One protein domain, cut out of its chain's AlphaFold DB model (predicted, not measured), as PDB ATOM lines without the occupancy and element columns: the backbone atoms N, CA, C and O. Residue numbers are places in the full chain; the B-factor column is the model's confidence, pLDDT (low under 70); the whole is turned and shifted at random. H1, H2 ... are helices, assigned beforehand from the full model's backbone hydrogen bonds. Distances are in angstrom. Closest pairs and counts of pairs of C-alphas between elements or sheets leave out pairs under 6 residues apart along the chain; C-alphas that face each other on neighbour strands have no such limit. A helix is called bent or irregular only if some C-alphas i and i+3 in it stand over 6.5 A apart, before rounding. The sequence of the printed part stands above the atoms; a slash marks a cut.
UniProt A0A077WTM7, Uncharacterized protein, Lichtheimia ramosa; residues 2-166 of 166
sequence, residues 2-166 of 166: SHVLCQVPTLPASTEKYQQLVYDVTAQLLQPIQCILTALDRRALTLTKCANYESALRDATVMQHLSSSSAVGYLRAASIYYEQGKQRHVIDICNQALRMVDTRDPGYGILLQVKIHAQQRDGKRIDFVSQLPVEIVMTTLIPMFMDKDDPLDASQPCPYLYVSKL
ATOM      1  N   SER A   2      44.559  99.274  26.876       50.75
ATOM      2  CA  SER A   2      45.135 100.573  26.488       50.75
ATOM      3  C   SER A   2      45.119 101.676  27.555       50.75
ATOM      4  O   SER A   2      45.985 102.538  27.537       50.75
ATOM      5  N   HIS A   3      44.202 101.630  28.528       53.28
ATOM      6  CA  HIS A   3      44.117 102.628  29.608       53.28
ATOM      7  C   HIS A   3      45.400 102.729  30.462       53.28
ATOM      8  O   HIS A   3      45.704 103.783  31.007       53.28
ATOM      9  N   VAL A   4      46.176 101.642  30.556       56.59
ATOM     10  CA  VAL A   4      47.402 101.575  31.373       56.59
ATOM     11  C   VAL A   4      48.568 102.332  30.729       56.59
ATOM     12  O   VAL A   4      49.433 102.827  31.437       56.59
ATOM     13  N   LEU A   5      48.586 102.462  29.398       61.31
ATOM     14  CA  LEU A   5      49.691 103.111  28.681       61.31
ATOM     15  C   LEU A   5      49.640 104.641  28.762       61.31
ATOM     16  O   LEU A   5      50.646 105.296  28.510       61.31
ATOM     17  N   CYS A   6      48.481 105.206  29.111       62.06
ATOM     18  CA  CYS A   6      48.257 106.650  29.133       62.06
ATOM     19  C   CYS A   6      48.444 107.288  30.520       62.06
ATOM     20  O   CYS A   6      48.215 108.487  30.668       62.06
ATOM     21  N   GLN A   7      48.822 106.514  31.543       67.38
ATOM     22  CA  GLN A   7      48.950 106.994  32.921       67.38
ATOM     23  C   GLN A   7      50.326 106.661  33.494       67.38
ATOM     24  O   GLN A   7      50.843 105.565  33.290       67.38
ATOM     25  N   VAL A   8      50.898 107.599  34.255       70.00
ATOM     26  CA  VAL A   8      52.113 107.337  35.033       70.00
ATOM     27  C   VAL A   8      51.754 106.381  36.175       70.00
ATOM     28  O   VAL A   8      50.883 106.718  36.984       70.00
ATOM     29  N   PRO A   9      52.385 105.196  36.268       74.12
ATOM     30  CA  PRO A   9      52.083 104.255  37.334       74.12
ATOM     31  C   PRO A   9      52.464 104.833  38.702       74.12
ATOM     32  O   PRO A   9      53.541 105.405  38.870       74.12
ATOM     33  N   THR A  10      51.608 104.645  39.709       73.12
ATOM     34  CA  THR A  10      51.948 104.967  41.102       73.12
ATOM     35  C   THR A  10      52.821 103.854  41.690       73.12
ATOM     36  O   THR A  10      52.398 102.701  41.742       73.12
ATOM     37  N   LEU A  11      54.040 104.188  42.132       73.19
ATOM     38  CA  LEU A  11      54.994 103.227  42.700       73.19
ATOM     39  C   LEU A  11      54.916 103.220  44.242       73.19
ATOM     40  O   LEU A  11      55.167 104.260  44.849       73.19
ATOM     41  N   PRO A  12      54.601 102.079  44.893       67.56
ATOM     42  CA  PRO A  12      54.391 102.015  46.344       67.56
ATOM     43  C   PRO A  12      55.686 102.062  47.175       67.56
ATOM     44  O   PRO A  12      55.650 102.482  48.326       67.56
ATOM     45  N   ALA A  13      56.829 101.659  46.610       65.00
ATOM     46  CA  ALA A  13      58.153 101.838  47.207       65.00
ATOM     47  C   ALA A  13      59.231 101.719  46.120       65.00
ATOM     48  O   ALA A  13      59.385 100.670  45.497       65.00
ATOM     49  N   SER A  14      59.977 102.794  45.879       67.19
ATOM     50  CA  SER A  14      61.081 102.826  44.912       67.19
ATOM     51  C   SER A  14      62.025 103.970  45.262       67.19
ATOM     52  O   SER A  14      61.565 105.017  45.712       67.19
ATOM     53  N   THR A  15      63.328 103.800  45.038       76.19
ATOM     54  CA  THR A  15      64.277 104.913  45.177       76.19
ATOM     55  C   THR A  15      63.986 105.995  44.133       76.19
ATOM     56  O   THR A  15      63.487 105.695  43.045       76.19
ATOM     57  N   GLU A  16      64.323 107.246  44.451       81.75
ATOM     58  CA  GLU A  16      64.103 108.427  43.597       81.75
ATOM     59  C   GLU A  16      64.596 108.206  42.153       81.75
ATOM     60  O   GLU A  16      63.891 108.497  41.190       81.75
ATOM     61  N   LYS A  17      65.750 107.540  41.996       84.06
ATOM     62  CA  LYS A  17      66.316 107.152  40.694       84.06
ATOM     63  C   LYS A  17      65.366 106.295  39.844       84.06
ATOM     64  O   LYS A  17      65.272 106.504  38.636       84.06
ATOM     65  N   TYR A  18      64.691 105.310  40.437       83.88
ATOM     66  CA  TYR A  18      63.763 104.446  39.697       83.88
ATOM     67  C   TYR A  18      62.425 105.138  39.434       83.88
ATOM     68  O   TYR A  18      61.828 104.892  38.390       83.88
ATOM     69  N   GLN A  19      61.985 106.037  40.320       83.94
ATOM     70  CA  GLN A  19      60.807 106.875  40.067       83.94
ATOM     71  C   GLN A  19      61.024 107.767  38.847       83.94
ATOM     72  O   GLN A  19      60.181 107.792  37.951       83.94
ATOM     73  N   GLN A  20      62.178 108.432  38.783       85.19
ATOM     74  CA  GLN A  20      62.538 109.287  37.658       85.19
ATOM     75  C   GLN A  20      62.646 108.491  36.354       85.19
ATOM     76  O   GLN A  20      62.067 108.888  35.348       85.19
ATOM     77  N   LEU A  21      63.290 107.318  36.377       88.19
ATOM     78  CA  LEU A  21      63.384 106.468  35.189       88.19
ATOM     79  C   LEU A  21      62.004 106.020  34.679       88.19
ATOM     80  O   LEU A  21      61.756 106.052  33.476       88.19
ATOM     81  N   VAL A  22      61.097 105.608  35.572       86.75
ATOM     82  CA  VAL A  22      59.729 105.214  35.190       86.75
ATOM     83  C   VAL A  22      58.962 106.399  34.610       86.75
ATOM     84  O   VAL A  22      58.268 106.233  33.606       86.75
ATOM     85  N   TYR A  23      59.109 107.588  35.193       85.88
ATOM     86  CA  TYR A  23      58.515 108.809  34.660       85.88
ATOM     87  C   TYR A  23      59.030 109.122  33.248       85.88
ATOM     88  O   TYR A  23      58.223 109.265  32.327       85.88
ATOM     89  N   ASP A  24      60.350 109.140  33.048       87.94
ATOM     90  CA  ASP A  24      60.978 109.471  31.763       87.94
ATOM     91  C   ASP A  24      60.575 108.483  30.662       87.94
ATOM     92  O   ASP A  24      60.201 108.885  29.557       87.94
ATOM     93  N   VAL A  25      60.586 107.181  30.963       88.31
ATOM     94  CA  VAL A  25      60.163 106.139  30.012       88.31
ATOM     95  C   VAL A  25      58.665 106.238  29.716       88.31
ATOM     96  O   VAL A  25      58.257 106.080  28.566       88.31
ATOM     97  N   THR A  26      57.833 106.553  30.713       86.50
ATOM     98  CA  THR A  26      56.396 106.765  30.480       86.50
ATOM     99  C   THR A  26      56.165 107.971  29.570       86.50
ATOM    100  O   THR A  26      55.395 107.878  28.616       86.50
ATOM    101  N   ALA A  27      56.873 109.079  29.792       85.81
ATOM    102  CA  ALA A  27      56.790 110.255  28.929       85.81
ATOM    103  C   ALA A  27      57.187 109.933  27.474       85.81
ATOM    104  O   ALA A  27      56.507 110.361  26.538       85.81
ATOM    105  N   GLN A  28      58.227 109.115  27.279       89.25
ATOM    106  CA  GLN A  28      58.644 108.642  25.954       89.25
ATOM    107  C   GLN A  28      57.586 107.768  25.265       89.25
ATOM    108  O   GLN A  28      57.464 107.825  24.043       89.25
ATOM    109  N   LEU A  29      56.798 106.985  26.012       88.31
ATOM    110  CA  LEU A  29      55.686 106.197  25.460       88.31
ATOM    111  C   LEU A  29      54.467 107.062  25.111       88.31
ATOM    112  O   LEU A  29      53.776 106.787  24.128       88.31
ATOM    113  N   LEU A  30      54.207 108.117  25.884       87.69
ATOM    114  CA  LEU A  30      53.062 109.008  25.672       87.69
ATOM    115  C   LEU A  30      53.200 109.855  24.404       87.69
ATOM    116  O   LEU A  30      52.221 110.035  23.677       87.69
ATOM    117  N   GLN A  31      54.405 110.347  24.104       88.75
ATOM    118  CA  GLN A  31      54.652 111.197  22.936       88.75
ATOM    119  C   GLN A  31      54.163 110.579  21.605       88.75
ATOM    120  O   GLN A  31      53.382 111.234  20.906       88.75
ATOM    121  N   PRO A  32      54.547 109.345  21.218       92.44
ATOM    122  CA  PRO A  32      54.069 108.741  19.979       92.44
ATOM    123  C   PRO A  32      52.559 108.474  19.998       92.44
ATOM    124  O   PRO A  32      51.913 108.658  18.968       92.44
ATOM    125  N   ILE A  33      51.970 108.113  21.147       91.81
ATOM    126  CA  ILE A  33      50.510 107.951  21.275       91.81
ATOM    127  C   ILE A  33      49.804 109.272  20.955       91.81
ATOM    128  O   ILE A  33      48.849 109.289  20.176       91.81
ATOM    129  N   GLN A  34      50.298 110.388  21.488       92.06
ATOM    130  CA  GLN A  34      49.727 111.709  21.241       92.06
ATOM    131  C   GLN A  34      49.831 112.110  19.763       92.06
ATOM    132  O   GLN A  34      48.850 112.583  19.184       92.06
ATOM    133  N   CYS A  35      50.971 111.839  19.121       95.31
ATOM    134  CA  CYS A  35      51.150 112.042  17.681       95.31
ATOM    135  C   CYS A  35      50.151 111.220  16.854       95.31
ATOM    136  O   CYS A  35      49.539 111.752  15.923       95.31
ATOM    137  N   ILE A  36      49.950 109.944  17.202       96.38
ATOM    138  CA  ILE A  36      48.988 109.065  16.525       96.38
ATOM    139  C   ILE A  36      47.562 109.594  16.706       96.38
ATOM    140  O   ILE A  36      46.829 109.694  15.724       96.38
ATOM    141  N   LEU A  37      47.175 109.991  17.922       96.56
ATOM    142  CA  LEU A  37      45.856 110.571  18.193       96.56
ATOM    143  C   LEU A  37      45.607 111.833  17.361       96.56
ATOM    144  O   LEU A  37      44.553 111.952  16.743       96.56
ATOM    145  N   THR A  38      46.576 112.752  17.288       97.50
ATOM    146  CA  THR A  38      46.458 113.964  16.459       97.50
ATOM    147  C   THR A  38      46.361 113.638  14.967       97.50
ATOM    148  O   THR A  38      45.575 114.259  14.251       97.50
ATOM    149  N   ALA A  39      47.137 112.668  14.475       98.50
ATOM    150  CA  ALA A  39      47.087 112.259  13.073       98.50
ATOM    151  C   ALA A  39      45.738 111.615  12.713       98.50
ATOM    152  O   ALA A  39      45.144 111.972  11.692       98.50
ATOM    153  N   LEU A  40      45.234 110.718  13.566       98.69
ATOM    154  CA  LEU A  40      43.921 110.091  13.408       98.69
ATOM    155  C   LEU A  40      42.797 111.123  13.471       98.69
ATOM    156  O   LEU A  40      41.913 111.090  12.623       98.69
ATOM    157  N   ASP A  41      42.855 112.078  14.402       98.56
ATOM    158  CA  ASP A  41      41.834 113.122  14.526       98.56
ATOM    159  C   ASP A  41      41.718 113.966  13.247       98.56
ATOM    160  O   ASP A  41      40.623 114.181  12.717       98.56
ATOM    161  N   ARG A  42      42.866 114.386  12.699       98.62
ATOM    162  CA  ARG A  42      42.935 115.150  11.446       98.62
ATOM    163  C   ARG A  42      42.452 114.322  10.261       98.62
ATOM    164  O   ARG A  42      41.694 114.833   9.439       98.62
ATOM    165  N   ARG A  43      42.857 113.050  10.169       98.75
ATOM    166  CA  ARG A  43      42.422 112.159   9.085       98.75
ATOM    167  C   ARG A  43      40.919 111.899   9.147       98.75
ATOM    168  O   ARG A  43      40.250 112.045   8.127       98.75
ATOM    169  N   ALA A  44      40.378 111.615  10.330       98.81
ATOM    170  CA  ALA A  44      38.950 111.424  10.553       98.81
ATOM    171  C   ALA A  44      38.146 112.669  10.161       98.81
ATOM    172  O   ALA A  44      37.136 112.555   9.466       98.81
ATOM    173  N   LEU A  45      38.606 113.867  10.543       98.44
ATOM    174  CA  LEU A  45      37.980 115.125  10.135       98.44
ATOM    175  C   LEU A  45      37.944 115.272   8.607       98.44
ATOM    176  O   LEU A  45      36.880 115.540   8.050       98.44
ATOM    177  N   THR A  46      39.069 115.060   7.924       98.62
ATOM    178  CA  THR A  46      39.141 115.151   6.455       98.62
ATOM    179  C   THR A  46      38.223 114.131   5.784       98.62
ATOM    180  O   THR A  46      37.443 114.491   4.909       98.62
ATOM    181  N   LEU A  47      38.242 112.875   6.240       98.75
ATOM    182  CA  LEU A  47      37.364 111.818   5.732       98.75
ATOM    183  C   LEU A  47      35.883 112.163   5.927       98.75
ATOM    184  O   LEU A  47      35.085 111.937   5.021       98.75
ATOM    185  N   THR A  48      35.530 112.773   7.062       98.56
ATOM    186  CA  THR A  48      34.170 113.266   7.333       98.56
ATOM    187  C   THR A  48      33.752 114.315   6.309       98.56
ATOM    188  O   THR A  48      32.655 114.236   5.765       98.56
ATOM    189  N   LYS A  49      34.631 115.277   5.999       97.56
ATOM    190  CA  LYS A  49      34.352 116.314   4.991       97.56
ATOM    191  C   LYS A  49      34.271 115.761   3.568       97.56
ATOM    192  O   LYS A  49      33.588 116.347   2.738       97.56
ATOM    193  N   CYS A  50      34.879 114.607   3.308       97.38
ATOM    194  CA  CYS A  50      34.714 113.847   2.070       97.38
ATOM    195  C   CYS A  50      33.535 112.853   2.108       97.38
ATOM    196  O   CYS A  50      33.468 111.975   1.250       97.38
ATOM    197  N   ALA A  51      32.648 112.929   3.109       96.31
ATOM    198  CA  ALA A  51      31.538 111.997   3.338       96.31
ATOM    199  C   ALA A  51      31.942 110.508   3.459       96.31
ATOM    200  O   ALA A  51      31.097 109.616   3.388       96.31
ATOM    201  N   ASN A  52      33.222 110.210   3.704       98.19
ATOM    202  CA  ASN A  52      33.723 108.857   3.948       98.19
ATOM    203  C   ASN A  52      33.609 108.512   5.442       98.19
ATOM    204  O   ASN A  52      34.602 108.362   6.163       98.19
ATOM    205  N   TYR A  53      32.364 108.437   5.915       97.69
ATOM    206  CA  TYR A  53      32.042 108.333   7.338       97.69
ATOM    207  C   TYR A  53      32.515 107.025   7.975       97.69
ATOM    208  O   TYR A  53      33.010 107.048   9.096       97.69
ATOM    209  N   GLU A  54      32.437 105.903   7.259       98.31
ATOM    210  CA  GLU A  54      32.889 104.601   7.768       98.31
ATOM    211  C   GLU A  54      34.385 104.603   8.093       98.31
ATOM    212  O   GLU A  54      34.812 104.143   9.153       98.31
ATOM    213  N   SER A  55      35.206 105.177   7.209       98.31
ATOM    214  CA  SER A  55      36.646 105.290   7.453       98.31
ATOM    215  C   SER A  55      36.947 106.263   8.594       98.31
ATOM    216  O   SER A  55      37.801 105.974   9.429       98.31
ATOM    217  N   ALA A  56      36.213 107.377   8.679       98.75
ATOM    218  CA  ALA A  56      36.348 108.331   9.777       98.75
ATOM    219  C   ALA A  56      35.969 107.715  11.140       98.75
ATOM    220  O   ALA A  56      36.638 107.967  12.142       98.75
ATOM    221  N   LEU A  57      34.923 106.882  11.187       98.75
ATOM    222  CA  LEU A  57      34.493 106.184  12.402       98.75
ATOM    223  C   LEU A  57      35.503 105.122  12.839       98.75
ATOM    224  O   LEU A  57      35.732 104.970  14.041       98.75
ATOM    225  N   ARG A  58      36.156 104.428  11.896       98.75
ATOM    226  CA  ARG A  58      37.273 103.530  12.226       98.75
ATOM    227  C   ARG A  58      38.411 104.287  12.907       98.75
ATOM    228  O   ARG A  58      38.882 103.837  13.948       98.75
ATOM    229  N   ASP A  59      38.787 105.456  12.394       98.75
ATOM    230  CA  ASP A  59      39.816 106.298  13.020       98.75
ATOM    231  C   ASP A  59      39.411 106.742  14.431       98.75
ATOM    232  O   ASP A  59      40.182 106.574  15.376       98.75
ATOM    233  N   ALA A  60      38.177 107.225  14.602       98.62
ATOM    234  CA  ALA A  60      37.652 107.608  15.911       98.62
ATOM    235  C   ALA A  60      37.623 106.429  16.904       98.62
ATOM    236  O   ALA A  60      37.932 106.600  18.082       98.62
ATOM    237  N   THR A  61      37.310 105.222  16.429       98.44
ATOM    238  CA  THR A  61      37.320 103.992  17.238       98.44
ATOM    239  C   THR A  61      38.735 103.645  17.695       98.44
ATOM    240  O   THR A  61      38.954 103.358  18.871       98.44
ATOM    241  N   VAL A  62      39.729 103.747  16.807       97.88
ATOM    242  CA  VAL A  62      41.141 103.565  17.183       97.88
ATOM    243  C   VAL A  62      41.560 104.606  18.223       97.88
ATOM    244  O   VAL A  62      42.224 104.248  19.195       97.88
ATOM    245  N   MET A  63      41.130 105.865  18.095       97.56
ATOM    246  CA  MET A  63      41.405 106.902  19.100       97.56
ATOM    247  C   MET A  63      40.807 106.558  20.472       97.56
ATOM    248  O   MET A  63      41.494 106.696  21.483       97.56
ATOM    249  N   GLN A  64      39.561 106.074  20.515       96.62
ATOM    250  CA  GLN A  64      38.912 105.618  21.755       96.62
ATOM    251  C   GLN A  64      39.648 104.429  22.370       96.62
ATOM    252  O   GLN A  64      39.784 104.346  23.588       96.62
ATOM    253  N   HIS A  65      40.163 103.514  21.547       94.69
ATOM    254  CA  HIS A  65      40.999 102.438  22.050       94.69
ATOM    255  C   HIS A  65      42.309 102.975  22.605       94.69
ATOM    256  O   HIS A  65      42.628 102.640  23.732       94.69
ATOM    257  N   LEU A  66      43.043 103.827  21.890       93.31
ATOM    258  CA  LEU A  66      44.330 104.356  22.354       93.31
ATOM    259  C   LEU A  66      44.211 105.191  23.635       93.31
ATOM    260  O   LEU A  66      45.099 105.117  24.477       93.31
ATOM    261  N   SER A  67      43.121 105.942  23.811       92.31
ATOM    262  CA  SER A  67      42.905 106.777  24.998       92.31
ATOM    263  C   SER A  67      41.441 106.780  25.442       92.31
ATOM    264  O   SER A  67      40.707 107.749  25.271       92.31
ATOM    265  N   SER A  68      41.010 105.662  26.031       92.50
ATOM    266  CA  SER A  68      39.612 105.459  26.458       92.50
ATOM    267  C   SER A  68      39.123 106.405  27.561       92.50
ATOM    268  O   SER A  68      37.923 106.625  27.676       92.50
ATOM    269  N   SER A  69      40.032 106.974  28.357       92.19
ATOM    270  CA  SER A  69      39.702 107.948  29.404       92.19
ATOM    271  C   SER A  69      39.689 109.392  28.902       92.19
ATOM    272  O   SER A  69      39.380 110.290  29.681       92.19
ATOM    273  N   SER A  70      40.034 109.629  27.631       94.00
ATOM    274  CA  SER A  70      40.019 110.961  27.033       94.00
ATOM    275  C   SER A  70      38.805 111.169  26.136       94.00
ATOM    276  O   SER A  70      38.374 110.273  25.408       94.00
ATOM    277  N   ALA A  71      38.270 112.388  26.137       97.38
ATOM    278  CA  ALA A  71      37.092 112.735  25.349       97.38
ATOM    279  C   ALA A  71      37.337 112.734  23.829       97.38
ATOM    280  O   ALA A  71      36.379 112.630  23.062       97.38
ATOM    281  N   VAL A  72      38.588 112.859  23.370       97.06
ATOM    282  CA  VAL A  72      38.913 113.212  21.974       97.06
ATOM    283  C   VAL A  72      38.335 112.237  20.937       97.06
ATOM    284  O   VAL A  72      37.680 112.662  19.985       97.06
ATOM    285  N   GLY A  73      38.496 110.924  21.138       98.06
ATOM    286  CA  GLY A  73      37.985 109.910  20.207       98.06
ATOM    287  C   GLY A  73      36.455 109.832  20.190       98.06
ATOM    288  O   GLY A  73      35.845 109.596  19.145       98.06
ATOM    289  N   TYR A  74      35.819 110.080  21.334       98.62
ATOM    290  CA  TYR A  74      34.362 110.109  21.448       98.62
ATOM    291  C   TYR A  74      33.762 111.362  20.813       98.62
ATOM    292  O   TYR A  74      32.781 111.265  20.080       98.62
ATOM    293  N   LEU A  75      34.371 112.530  21.035       98.69
ATOM    294  CA  LEU A  75      33.956 113.788  20.416       98.69
ATOM    295  C   LEU A  75      34.100 113.739  18.893       98.69
ATOM    296  O   LEU A  75      33.215 114.221  18.182       98.69
ATOM    297  N   ARG A  76      35.157 113.100  18.374       98.69
ATOM    298  CA  ARG A  76      35.304 112.881  16.931       98.69
ATOM    299  C   ARG A  76      34.176 112.012  16.375       98.69
ATOM    300  O   ARG A  76      33.548 112.408  15.397       98.69
ATOM    301  N   ALA A  77      33.866 110.883  17.017       98.75
ATOM    302  CA  ALA A  77      32.746 110.024  16.623       98.75
ATOM    303  C   ALA A  77      31.391 110.754  16.696       98.75
ATOM    304  O   ALA A  77      30.599 110.684  15.754       98.75
ATOM    305  N   ALA A  78      31.147 111.515  17.765       98.62
ATOM    306  CA  ALA A  78      29.954 112.342  17.918       98.62
ATOM    307  C   ALA A  78      29.819 113.361  16.775       98.62
ATOM    308  O   ALA A  78      28.756 113.468  16.167       98.62
ATOM    309  N   SER A  79      30.905 114.055  16.422       98.56
ATOM    310  CA  SER A  79      30.931 114.983  15.287       98.56
ATOM    311  C   SER A  79      30.625 114.283  13.959       98.56
ATOM    312  O   SER A  79      29.868 114.828  13.160       98.56
ATOM    313  N   ILE A  80      31.148 113.074  13.731       98.75
ATOM    314  CA  ILE A  80      30.879 112.296  12.509       98.75
ATOM    315  C   ILE A  80      29.397 111.913  12.399       98.75
ATOM    316  O   ILE A  80      28.802 112.033  11.326       98.75
ATOM    317  N   TYR A  81      28.774 111.456  13.488       98.62
ATOM    318  CA  TYR A  81      27.342 111.137  13.482       98.62
ATOM    319  C   TYR A  81      26.466 112.378  13.339       98.62
ATOM    320  O   TYR A  81      25.424 112.329  12.683       98.62
ATOM    321  N   TYR A  82      26.897 113.496  13.914       96.56
ATOM    322  CA  TYR A  82      26.193 114.762  13.801       96.56
ATOM    323  C   TYR A  82      26.145 115.272  12.353       96.56
ATOM    324  O   TYR A  82      25.080 115.691  11.906       96.56
ATOM    325  N   GLU A  83      27.250 115.169  11.606       96.12
ATOM    326  CA  GLU A  83      27.321 115.522  10.173       96.12
ATOM    327  C   GLU A  83      26.427 114.618   9.302       96.12
ATOM    328  O   GLU A  83      25.903 115.053   8.283       96.12
ATOM    329  N   GLN A  84      26.163 113.382   9.739       95.00
ATOM    330  CA  GLN A  84      25.194 112.479   9.098       95.00
ATOM    331  C   GLN A  84      23.734 112.747   9.508       95.00
ATOM    332  O   GLN A  84      22.834 112.036   9.066       95.00
ATOM    333  N   GLY A  85      23.477 113.688  10.421       92.62
ATOM    334  CA  GLY A  85      22.145 113.912  10.988       92.62
ATOM    335  C   GLY A  85      21.666 112.812  11.949       92.62
ATOM    336  O   GLY A  85      20.519 112.846  12.390       92.62
ATOM    337  N   LYS A  86      22.527 111.860  12.332       95.44
ATOM    338  CA  LYS A  86      22.187 110.706  13.186       95.44
ATOM    339  C   LYS A  86      22.187 111.079  14.674       95.44
ATOM    340  O   LYS A  86      23.008 110.585  15.445       95.44
ATOM    341  N   GLN A  87      21.254 111.937  15.096       95.69
ATOM    342  CA  GLN A  87      21.230 112.502  16.457       95.69
ATOM    343  C   GLN A  87      21.178 111.439  17.560       95.69
ATOM    344  O   GLN A  87      21.893 111.555  18.553       95.69
ATOM    345  N   ARG A  88      20.423 110.351  17.362       96.75
ATOM    346  CA  ARG A  88      20.384 109.239  18.320       96.75
ATOM    347  C   ARG A  88      21.761 108.608  18.564       96.75
ATOM    348  O   ARG A  88      22.136 108.410  19.712       96.75
ATOM    349  N   HIS A  89      22.558 108.418  17.511       98.19
ATOM    350  CA  HIS A  89      23.917 107.878  17.643       98.19
ATOM    351  C   HIS A  89      24.858 108.858  18.362       98.19
ATOM    352  O   HIS A  89      25.717 108.434  19.133       98.19
ATOM    353  N   VAL A  90      24.678 110.171  18.161       98.62
ATOM    354  CA  VAL A  90      25.404 111.205  18.921       98.62
ATOM    355  C   VAL A  90      25.094 111.091  20.420       98.62
ATOM    356  O   VAL A  90      25.996 111.157  21.251       98.62
ATOM    357  N   ILE A  91      23.827 110.874  20.782       98.62
ATOM    358  CA  ILE A  91      23.414 110.692  22.182       98.62
ATOM    359  C   ILE A  91      24.059 109.433  22.776       98.62
ATOM    360  O   ILE A  91      24.603 109.490  23.883       98.62
ATOM    361  N   ASP A  92      24.034 108.320  22.044       98.56
ATOM    362  CA  ASP A  92      24.564 107.036  22.505       98.56
ATOM    363  C   ASP A  92      26.077 107.096  22.748       98.56
ATOM    364  O   ASP A  92      26.546 106.692  23.818       98.56
ATOM    365  N   ILE A  93      26.840 107.683  21.817       98.50
ATOM    366  CA  ILE A  93      28.294 107.812  21.973       98.50
ATOM    367  C   ILE A  93      28.658 108.767  23.115       98.50
ATOM    368  O   ILE A  93      29.574 108.477  23.883       98.50
ATOM    369  N   CYS A  94      27.913 109.862  23.308       98.69
ATOM    370  CA  CYS A  94      28.126 110.749  24.449       98.69
ATOM    371  C   CYS A  94      27.797 110.052  25.778       98.69
ATOM    372  O   CYS A  94      28.536 110.211  26.744       98.69
ATOM    373  N   ASN A  95      26.740 109.238  25.846       98.62
ATOM    374  CA  ASN A  95      26.424 108.443  27.038       98.62
ATOM    375  C   ASN A  95      27.498 107.394  27.349       98.62
ATOM    376  O   ASN A  95      27.771 107.107  28.515       98.62
ATOM    377  N   GLN A  96      28.089 106.781  26.325       98.06
ATOM    378  CA  GLN A  96      29.243 105.905  26.505       98.06
ATOM    379  C   GLN A  96      30.444 106.694  27.036       98.06
ATOM    380  O   GLN A  96      31.018 106.305  28.049       98.06
ATOM    381  N   ALA A  97      30.779 107.817  26.406       97.81
ATOM    382  CA  ALA A  97      31.922 108.643  26.775       97.81
ATOM    383  C   ALA A  97      31.831 109.159  28.217       97.81
ATOM    384  O   ALA A  97      32.783 109.028  28.972       97.81
ATOM    385  N   LEU A  98      30.666 109.654  28.640       98.12
ATOM    386  CA  LEU A  98      30.444 110.171  29.998       98.12
ATOM    387  C   LEU A  98      30.593 109.104  31.100       98.12
ATOM    388  O   LEU A  98      30.707 109.460  32.268       98.12
ATOM    389  N   ARG A  99      30.592 107.808  30.753       97.12
ATOM    390  CA  ARG A  99      30.891 106.705  31.686       97.12
ATOM    391  C   ARG A  99      32.378 106.342  31.744       97.12
ATOM    392  O   ARG A  99      32.788 105.686  32.694       97.12
ATOM    393  N   MET A 100      33.148 106.703  30.719       94.06
ATOM    394  CA  MET A 100      34.528 106.245  30.510       94.06
ATOM    395  C   MET A 100      35.563 107.354  30.728       94.06
ATOM    396  O   MET A 100      36.661 107.090  31.210       94.06
ATOM    397  N   VAL A 101      35.223 108.579  30.333       95.38
ATOM    398  CA  VAL A 101      36.119 109.737  30.307       95.38
ATOM    399  C   VAL A 101      36.287 110.314  31.710       95.38
ATOM    400  O   VAL A 101      35.317 110.420  32.461       95.38
ATOM    401  N   ASP A 102      37.511 110.722  32.049       92.25
ATOM    402  CA  ASP A 102      37.781 111.421  33.306       92.25
ATOM    403  C   ASP A 102      36.996 112.742  33.352       92.25
ATOM    404  O   ASP A 102      37.054 113.557  32.434       92.25
ATOM    405  N   THR A 103      36.286 112.985  34.449       93.94
ATOM    406  CA  THR A 103      35.576 114.250  34.706       93.94
ATOM    407  C   THR A 103      36.468 115.498  34.645       93.94
ATOM    408  O   THR A 103      35.953 116.601  34.463       93.94
ATOM    409  N   ARG A 104      37.788 115.342  34.798       93.88
ATOM    410  CA  ARG A 104      38.799 116.403  34.678       93.88
ATOM    411  C   ARG A 104      39.298 116.609  33.247       93.88
ATOM    412  O   ARG A 104      40.007 117.583  33.006       93.88
ATOM    413  N   ASP A 105      38.966 115.717  32.310       94.81
ATOM    414  CA  ASP A 105      39.314 115.895  30.899       94.81
ATOM    415  C   ASP A 105      38.629 117.173  30.371       94.81
ATOM    416  O   ASP A 105      37.424 117.366  30.578       94.81
ATOM    417  N   PRO A 106      39.361 118.061  29.676       94.50
ATOM    418  CA  PRO A 106      38.814 119.332  29.198       94.50
ATOM    419  C   PRO A 106      37.628 119.160  28.234       94.50
ATOM    420  O   PRO A 106      36.805 120.064  28.092       94.50
ATOM    421  N   GLY A 107      37.503 118.004  27.579       97.00
ATOM    422  CA  GLY A 107      36.393 117.668  26.696       97.00
ATOM    423  C   GLY A 107      35.155 117.112  27.404       97.00
ATOM    424  O   GLY A 107      34.120 116.965  26.750       97.00
ATOM    425  N   TYR A 108      35.193 116.840  28.714       97.69
ATOM    426  CA  TYR A 108      34.043 116.288  29.444       97.69
ATOM    427  C   TYR A 108      32.821 117.222  29.388       97.69
ATOM    428  O   TYR A 108      31.705 116.796  29.082       97.69
ATOM    429  N   GLY A 109      33.033 118.527  29.595       98.19
ATOM    430  CA  GLY A 109      31.972 119.532  29.464       98.19
ATOM    431  C   GLY A 109      31.405 119.620  28.041       98.19
ATOM    432  O   GLY A 109      30.196 119.776  27.857       98.19
ATOM    433  N   ILE A 110      32.258 119.437  27.028       98.25
ATOM    434  CA  ILE A 110      31.847 119.434  25.618       98.25
ATOM    435  C   ILE A 110      30.949 118.224  25.332       98.25
ATOM    436  O   ILE A 110      29.929 118.373  24.665       98.25
ATOM    437  N   LEU A 111      31.259 117.044  25.881       98.38
ATOM    438  CA  LEU A 111      30.419 115.846  25.734       98.38
ATOM    439  C   LEU A 111      29.002 116.059  26.284       98.38
ATOM    440  O   LEU A 111      28.030 115.670  25.631       98.38
ATOM    441  N   LEU A 112      28.868 116.707  27.447       98.44
ATOM    442  CA  LEU A 112      27.561 117.068  28.008       98.44
ATOM    443  C   LEU A 112      26.797 118.007  27.073       98.44
ATOM    444  O   LEU A 112      25.622 117.777  26.781       98.44
ATOM    445  N   GLN A 113      27.471 119.040  26.572       98.44
ATOM    446  CA  GLN A 113      26.856 120.025  25.692       98.44
ATOM    447  C   GLN A 113      26.411 119.401  24.360       98.44
ATOM    448  O   GLN A 113      25.277 119.618  23.929       98.44
ATOM    449  N   VAL A 114      27.262 118.588  23.728       98.44
ATOM    450  CA  VAL A 114      26.949 117.871  22.480       98.44
ATOM    451  C   VAL A 114      25.750 116.947  22.672       98.44
ATOM    452  O   VAL A 114      24.845 116.951  21.836       98.44
ATOM    453  N   LYS A 115      25.680 116.218  23.792       98.50
ATOM    454  CA  LYS A 115      24.522 115.381  24.129       98.50
ATOM    455  C   LYS A 115      23.233 116.198  24.225       98.50
ATOM    456  O   LYS A 115      22.236 115.806  23.625       98.50
ATOM    457  N   ILE A 116      23.247 117.317  24.950       98.12
ATOM    458  CA  ILE A 116      22.067 118.183  25.114       98.12
ATOM    459  C   ILE A 116      21.590 118.699  23.752       98.12
ATOM    460  O   ILE A 116      20.404 118.602  23.434       98.12
ATOM    461  N   HIS A 117      22.506 119.187  22.911       97.31
ATOM    462  CA  HIS A 117      22.172 119.651  21.559       97.31
ATOM    463  C   HIS A 117      21.599 118.533  20.687       97.31
ATOM    464  O   HIS A 117      20.621 118.752  19.968       97.31
ATOM    465  N   ALA A 118      22.168 117.330  20.764       97.06
ATOM    466  CA  ALA A 118      21.665 116.173  20.035       97.06
ATOM    467  C   ALA A 118      20.255 115.777  20.501       97.06
ATOM    468  O   ALA A 118      19.392 115.545  19.662       97.06
ATOM    469  N   GLN A 119      19.978 115.791  21.809       97.12
ATOM    470  CA  GLN A 119      18.638 115.531  22.360       97.12
ATOM    471  C   GLN A 119      17.608 116.561  21.888       97.12
ATOM    472  O   GLN A 119      16.503 116.197  21.487       97.12
ATOM    473  N   GLN A 120      17.974 117.844  21.879       94.75
ATOM    474  CA  GLN A 120      17.104 118.901  21.364       94.75
ATOM    475  C   GLN A 120      16.803 118.720  19.873       94.75
ATOM    476  O   GLN A 120      15.683 118.980  19.442       94.75
ATOM    477  N   ARG A 121      17.785 118.285  19.076       91.62
ATOM    478  CA  ARG A 121      17.597 118.029  17.641       91.62
ATOM    479  C   ARG A 121      16.810 116.754  17.362       91.62
ATOM    480  O   ARG A 121      15.979 116.777  16.467       91.62
ATOM    481  N   ASP A 122      17.029 115.687  18.124       92.12
ATOM    482  CA  ASP A 122      16.276 114.429  18.012       92.12
ATOM    483  C   ASP A 122      14.781 114.638  18.313       92.12
ATOM    484  O   ASP A 122      13.920 114.047  17.670       92.12
ATOM    485  N   GLY A 123      14.467 115.548  19.243       86.94
ATOM    486  CA  GLY A 123      13.094 115.953  19.550       86.94
ATOM    487  C   GLY A 123      12.436 116.855  18.498       86.94
ATOM    488  O   GLY A 123      11.218 117.032  18.532       86.94
ATOM    489  N   LYS A 124      13.197 117.428  17.555       84.50
ATOM    490  CA  LYS A 124      12.631 118.244  16.474       84.50
ATOM    491  C   LYS A 124      12.139 117.340  15.354       84.50
ATOM    492  O   LYS A 124      12.928 116.722  14.646       84.50
ATOM    493  N   ARG A 125      10.825 117.338  15.136       74.75
ATOM    494  CA  ARG A 125      10.227 116.813  13.906       74.75
ATOM    495  C   ARG A 125       9.933 117.971  12.968       74.75
ATOM    496  O   ARG A 125       9.263 118.922  13.357       74.75
ATOM    497  N   ILE A 126      10.464 117.894  11.755       75.94
ATOM    498  CA  ILE A 126      10.166 118.838  10.681       75.94
ATOM    499  C   ILE A 126       9.398 118.050   9.630       75.94
ATOM    500  O   ILE A 126       9.980 117.226   8.928       75.94
ATOM    501  N   ASP A 127       8.093 118.289   9.547       79.12
ATOM    502  CA  ASP A 127       7.288 117.805   8.433       79.12
ATOM    503  C   ASP A 127       7.381 118.820   7.291       79.12
ATOM    504  O   ASP A 127       6.565 119.727   7.159       79.12
ATOM    505  N   PHE A 128       8.460 118.722   6.516       82.50
ATOM    506  CA  PHE A 128       8.629 119.561   5.332       82.50
ATOM    507  C   PHE A 128       7.794 119.047   4.157       82.50
ATOM    508  O   PHE A 128       7.505 119.816   3.251       82.50
ATOM    509  N   VAL A 129       7.397 117.770   4.167       84.75
ATOM    510  CA  VAL A 129       6.648 117.152   3.068       84.75
ATOM    511  C   VAL A 129       5.264 117.779   2.955       84.75
ATOM    512  O   VAL A 129       4.870 118.144   1.851       84.75
ATOM    513  N   SER A 130       4.565 118.003   4.074       84.88
ATOM    514  CA  SER A 130       3.268 118.702   4.051       84.88
ATOM    515  C   SER A 130       3.351 120.175   3.641       84.88
ATOM    516  O   SER A 130       2.339 120.758   3.264       84.88
ATOM    517  N   GLN A 131       4.544 120.776   3.690       89.75
ATOM    518  CA  GLN A 131       4.781 122.170   3.300       89.75
ATOM    519  C   GLN A 131       5.171 122.324   1.825       89.75
ATOM    520  O   GLN A 131       5.289 123.445   1.330       89.75
ATOM    521  N   LEU A 132       5.408 121.220   1.113       89.88
ATOM    522  CA  LEU A 132       5.735 121.251  -0.307       89.88
ATOM    523  C   LEU A 132       4.460 121.234  -1.161       89.88
ATOM    524  O   LEU A 132       3.475 120.594  -0.790       89.88
ATOM    525  N   PRO A 133       4.468 121.886  -2.340       94.75
ATOM    526  CA  PRO A 133       3.408 121.720  -3.325       94.75
ATOM    527  C   PRO A 133       3.160 120.238  -3.610       94.75
ATOM    528  O   PRO A 133       4.109 119.489  -3.859       94.75
ATOM    529  N   VAL A 134       1.887 119.829  -3.619       88.81
ATOM    530  CA  VAL A 134       1.487 118.426  -3.824       88.81
ATOM    531  C   VAL A 134       2.117 117.827  -5.083       88.81
ATOM    532  O   VAL A 134       2.540 116.678  -5.085       88.81
ATOM    533  N   GLU A 135       2.270 118.634  -6.130       90.31
ATOM    534  CA  GLU A 135       2.903 118.224  -7.376       90.31
ATOM    535  C   GLU A 135       4.381 117.851  -7.188       90.31
ATOM    536  O   GLU A 135       4.801 116.808  -7.681       90.31
ATOM    537  N   ILE A 136       5.159 118.618  -6.412       89.81
ATOM    538  CA  ILE A 136       6.563 118.296  -6.092       89.81
ATOM    539  C   ILE A 136       6.644 116.996  -5.284       89.81
ATOM    540  O   ILE A 136       7.504 116.151  -5.544       89.81
ATOM    541  N   VAL A 137       5.734 116.811  -4.324       87.69
ATOM    542  CA  VAL A 137       5.683 115.585  -3.519       87.69
ATOM    543  C   VAL A 137       5.423 114.368  -4.411       87.69
ATOM    544  O   VAL A 137       6.182 113.400  -4.360       87.69
ATOM    545  N   MET A 138       4.403 114.438  -5.266       82.44
ATOM    546  CA  MET A 138       3.955 113.309  -6.087       82.44
ATOM    547  C   MET A 138       4.895 113.001  -7.255       82.44
ATOM    548  O   MET A 138       5.123 111.835  -7.560       82.44
ATOM    549  N   THR A 139       5.439 114.023  -7.917       83.56
ATOM    550  CA  THR A 139       6.218 113.839  -9.157       83.56
ATOM    551  C   THR A 139       7.719 113.743  -8.927       83.56
ATOM    552  O   THR A 139       8.425 113.204  -9.774       83.56
ATOM    553  N   THR A 140       8.224 114.258  -7.800       86.38
ATOM    554  CA  THR A 140       9.668 114.302  -7.524       86.38
ATOM    555  C   THR A 140      10.043 113.474  -6.304       86.38
ATOM    556  O   THR A 140      10.876 112.578  -6.412       86.38
ATOM    557  N   LEU A 141       9.441 113.750  -5.141       84.44
ATOM    558  CA  LEU A 141       9.860 113.111  -3.889       84.44
ATOM    559  C   LEU A 141       9.484 111.635  -3.827       84.44
ATOM    560  O   LEU A 141      10.370 110.819  -3.597       84.44
ATOM    561  N   ILE A 142       8.210 111.289  -4.034       81.19
ATOM    562  CA  ILE A 142       7.758 109.891  -3.980       81.19
ATOM    563  C   ILE A 142       8.602 109.018  -4.929       81.19
ATOM    564  O   ILE A 142       9.209 108.069  -4.441       81.19
ATOM    565  N   PRO A 143       8.796 109.372  -6.215       81.31
ATOM    566  CA  PRO A 143       9.622 108.578  -7.125       81.31
ATOM    567  C   PRO A 143      11.099 108.430  -6.732       81.31
ATOM    568  O   PRO A 143      11.743 107.500  -7.196       81.31
ATOM    569  N   MET A 144      11.668 109.320  -5.908       82.06
ATOM    570  CA  MET A 144      13.051 109.159  -5.425       82.06
ATOM    571  C   MET A 144      13.191 108.072  -4.354       82.06
ATOM    572  O   MET A 144      14.282 107.532  -4.186       82.06
ATOM    573  N   PHE A 145      12.120 107.775  -3.617       72.31
ATOM    574  CA  PHE A 145      12.112 106.735  -2.581       72.31
ATOM    575  C   PHE A 145      11.553 105.403  -3.077       72.31
ATOM    576  O   PHE A 145      11.596 104.415  -2.347       72.31
ATOM    577  N   MET A 146      11.010 105.386  -4.288       71.69
ATOM    578  CA  MET A 146      10.410 104.213  -4.897       71.69
ATOM    579  C   MET A 146      11.316 103.669  -5.985       71.69
ATOM    580  O   MET A 146      11.851 104.434  -6.789       71.69
ATOM    581  N   ASP A 147      11.470 102.348  -6.033       66.19
ATOM    582  CA  ASP A 147      12.103 101.727  -7.187       66.19
ATOM    583  C   ASP A 147      11.271 102.041  -8.432       66.19
ATOM    584  O   ASP A 147      10.043 101.954  -8.425       66.19
ATOM    585  N   LYS A 148      11.946 102.432  -9.517       61.41
ATOM    586  CA  LYS A 148      11.285 102.832 -10.772       61.41
ATOM    587  C   LYS A 148      10.401 101.731 -11.363       61.41
ATOM    588  O   LYS A 148       9.507 102.040 -12.145       61.41
ATOM    589  N   ASP A 149      10.666 100.487 -10.977       61.56
ATOM    590  CA  ASP A 149       9.967  99.294 -11.441       61.56
ATOM    591  C   ASP A 149       8.795  98.885 -10.527       61.56
ATOM    592  O   ASP A 149       8.074  97.950 -10.864       61.56
ATOM    593  N   ASP A 150       8.576  99.583  -9.403       65.12
ATOM    594  CA  ASP A 150       7.518  99.274  -8.429       65.12
ATOM    595  C   ASP A 150       6.766 100.551  -7.982       65.12
ATOM    596  O   ASP A 150       6.939 101.047  -6.862       65.12
ATOM    597  N   PRO A 151       5.969 101.167  -8.879       63.66
ATOM    598  CA  PRO A 151       5.133 102.315  -8.528       63.66
ATOM    599  C   PRO A 151       4.095 101.940  -7.457       63.66
ATOM    600  O   PRO A 151       3.649 100.798  -7.402       63.66
ATOM    601  N   LEU A 152       3.660 102.907  -6.627       62.03
ATOM    602  CA  LEU A 152       2.613 102.671  -5.616       62.03
ATOM    603  C   LEU A 152       1.341 102.193  -6.318       62.03
ATOM    604  O   LEU A 152       0.587 102.996  -6.869       62.03
ATOM    605  N   ASP A 153       1.075 100.898  -6.249       64.56
ATOM    606  CA  ASP A 153      -0.226 100.349  -6.575       64.56
ATOM    607  C   ASP A 153      -1.136 100.551  -5.359       64.56
ATOM    608  O   ASP A 153      -0.905  99.996  -4.286       64.56
ATOM    609  N   ALA A 154      -2.189 101.357  -5.513       64.12
ATOM    610  CA  ALA A 154      -3.165 101.605  -4.450       64.12
ATOM    611  C   ALA A 154      -3.878 100.323  -3.969       64.12
ATOM    612  O   ALA A 154      -4.485 100.326  -2.897       64.12
ATOM    613  N   SER A 155      -3.818  99.241  -4.750       69.06
ATOM    614  CA  SER A 155      -4.348  97.924  -4.400       69.06
ATOM    615  C   SER A 155      -3.328  97.004  -3.715       69.06
ATOM    616  O   SER A 155      -3.726  95.976  -3.162       69.06
ATOM    617  N   GLN A 156      -2.043  97.380  -3.680       67.94
ATOM    618  CA  GLN A 156      -0.988  96.618  -3.016       67.94
ATOM    619  C   GLN A 156      -0.452  97.358  -1.781       67.94
ATOM    620  O   GLN A 156      -0.043  98.518  -1.854       67.94
ATOM    621  N   PRO A 157      -0.412  96.702  -0.610       63.75
ATOM    622  CA  PRO A 157       0.202  97.273   0.579       63.75
ATOM    623  C   PRO A 157       1.685  97.596   0.346       63.75
ATOM    624  O   PRO A 157       2.498  96.692   0.168       63.75
ATOM    625  N   CYS A 158       2.054  98.878   0.389       65.62
ATOM    626  CA  CYS A 158       3.444  99.303   0.229       65.62
ATOM    627  C   CYS A 158       4.243  99.054   1.521       65.62
ATOM    628  O   CYS A 158       3.953  99.692   2.542       65.62
ATOM    629  N   PRO A 159       5.280  98.191   1.507       66.50
ATOM    630  CA  PRO A 159       6.037  97.863   2.713       66.50
ATOM    631  C   PRO A 159       6.717  99.065   3.374       66.50
ATOM    632  O   PRO A 159       6.879  99.095   4.595       66.50
ATOM    633  N   TYR A 160       7.059 100.081   2.582       60.75
ATOM    634  CA  TYR A 160       7.659 101.330   3.050       60.75
ATOM    635  C   TYR A 160       6.686 102.211   3.857       60.75
ATOM    636  O   TYR A 160       7.128 103.075   4.611       60.75
ATOM    637  N   LEU A 161       5.371 101.978   3.746       62.50
ATOM    638  CA  LEU A 161       4.324 102.689   4.491       62.50
ATOM    639  C   LEU A 161       3.895 101.964   5.776       62.50
ATOM    640  O   LEU A 161       3.010 102.443   6.487       62.50
ATOM    641  N   TYR A 162       4.547 100.858   6.146       67.38
ATOM    642  CA  TYR A 162       4.361 100.214   7.452       67.38
ATOM    643  C   TYR A 162       5.078 100.975   8.575       67.38
ATOM    644  O   TYR A 162       5.856 100.414   9.344       67.38
ATOM    645  N   VAL A 163       4.812 102.275   8.686       52.34
ATOM    646  CA  VAL A 163       5.450 103.174   9.661       52.34
ATOM    647  C   VAL A 163       4.958 102.982  11.102       52.34
ATOM    648  O   VAL A 163       5.486 103.609  12.016       52.34
ATOM    649  N   SER A 164       4.006 102.076  11.341       42.66
ATOM    650  CA  SER A 164       3.630 101.606  12.677       42.66
ATOM    651  C   SER A 164       2.915 100.260  12.580       42.66
ATOM    652  O   SER A 164       1.813 100.188  12.041       42.66
ATOM    653  N   LYS A 165       3.507  99.196  13.134       46.53
ATOM    654  CA  LYS A 165       2.731  98.022  13.555       46.53
ATOM    655  C   LYS A 165       2.216  98.331  14.957       46.53
ATOM    656  O   LYS A 165       3.027  98.470  15.870       46.53
ATOM    657  N   LEU A 166       0.907  98.554  15.062       41.59
ATOM    658  CA  LEU A 166       0.195  98.592  16.341       41.59
ATOM    659  C   LEU A 166       0.300  97.233  17.042       41.59
ATOM    660  O   LEU A 166       0.297  96.209  16.319       41.59
TER     661      LEU A 166
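What this domain is: This is residues 2 to 166 of the 166 residues of an uncharacterized protein of Lichtheimia ramosa (UniProt A0A077WTM7). Five helices, H2 to H6, pack side by side in an up-and-down bundle with H4 in its middle, and the long H2 reaches far out of the bundle at one end. At the other end the chain after H6 leads away to a separate small head, H7 and the unnamed stretch 146 to 166, while the short H1 packs on H2 beside the bundle. The printed part has 165 residues with seven named helices, H1 to H7 in order along the chain, and no named strand; the class is all helix. The whole is extended, with a radius of gyration of the C-alphas of 23.8 A and spans of 85 by 28 by 26 A, the length coming from H2 and the head.

Where its parts are: H1 is residues 3 to 6, with C-alpha 3 at (44.117, 102.628, 29.608). H2, residues 16 to 49, is the longest helix, 49.4 A from first to last C-alpha; it is neither bent nor irregular, but only just: C-alphas 29 and 32 are 6.3 A apart. H3 is residues 53 to 66, 19.8 A. H4 is residues 72 to 83, 16.7 A. H5 is residues 87 to 100, 20.3 A. H6 is residues 108 to 122, 21.2 A, ending with C-alpha 122 at (16.276, 114.429, 18.012). H7 is residues 134 to 145, 15.8 A, ending with C-alpha 145 at (12.112, 106.735, -2.581); it is only just irregular, with C-alphas 139 and 142 6.7 A apart.

How they stand to each other: The hub is H4, touching H2, H3, H5 and H6. H1 touches H2 at residues 26 to 30 alone, the closest C-alphas being those of Cys 6 and Leu 30, 6.4 A apart. H2 and H3 form a helical hairpin, a shallow tilt of 9 degrees, opposite ways; H2 touches H3 with residues 33 to 48 alone, closest at the C-alphas of Ala 44 and Ala 56, 4.1 A. H3 and H4 form another, at 18 degrees, with C-alphas of Gln 64 and Gly 73 closest at 4.7 A. H4 and H5 form a third, at 9 degrees, with Ala 78 and Val 90 closest at 4.8 A between C-alphas. H5 and H6 form a fourth, at 25 degrees, with C-alphas of Gln 87 and Ala 118 closest at 5.1 A. H7 is apart from H6 and touches no helix. Every O i to N i+4 pair is within hydrogen-bond range in H3, H4 and H6; in H2 it is 28 of 30, in H5 9 of 10 and in H7 5 of 8, while H1 is too short for such a pair.

The domain as a whole: The two C-alphas farthest apart, those of Thr 15 and Ser 155, are 84.9 A apart. The printed part has no cut. The link from H6 to H7, 11 residues, is long. Residues 12 to 18, of which 16 to 18 belong to H2, and residues 161 to 166 stand free. The mean pLDDT of the printed part is 86.9, and it is under 70 at residues 2 to 7, 12 to 14 and 147 to 166.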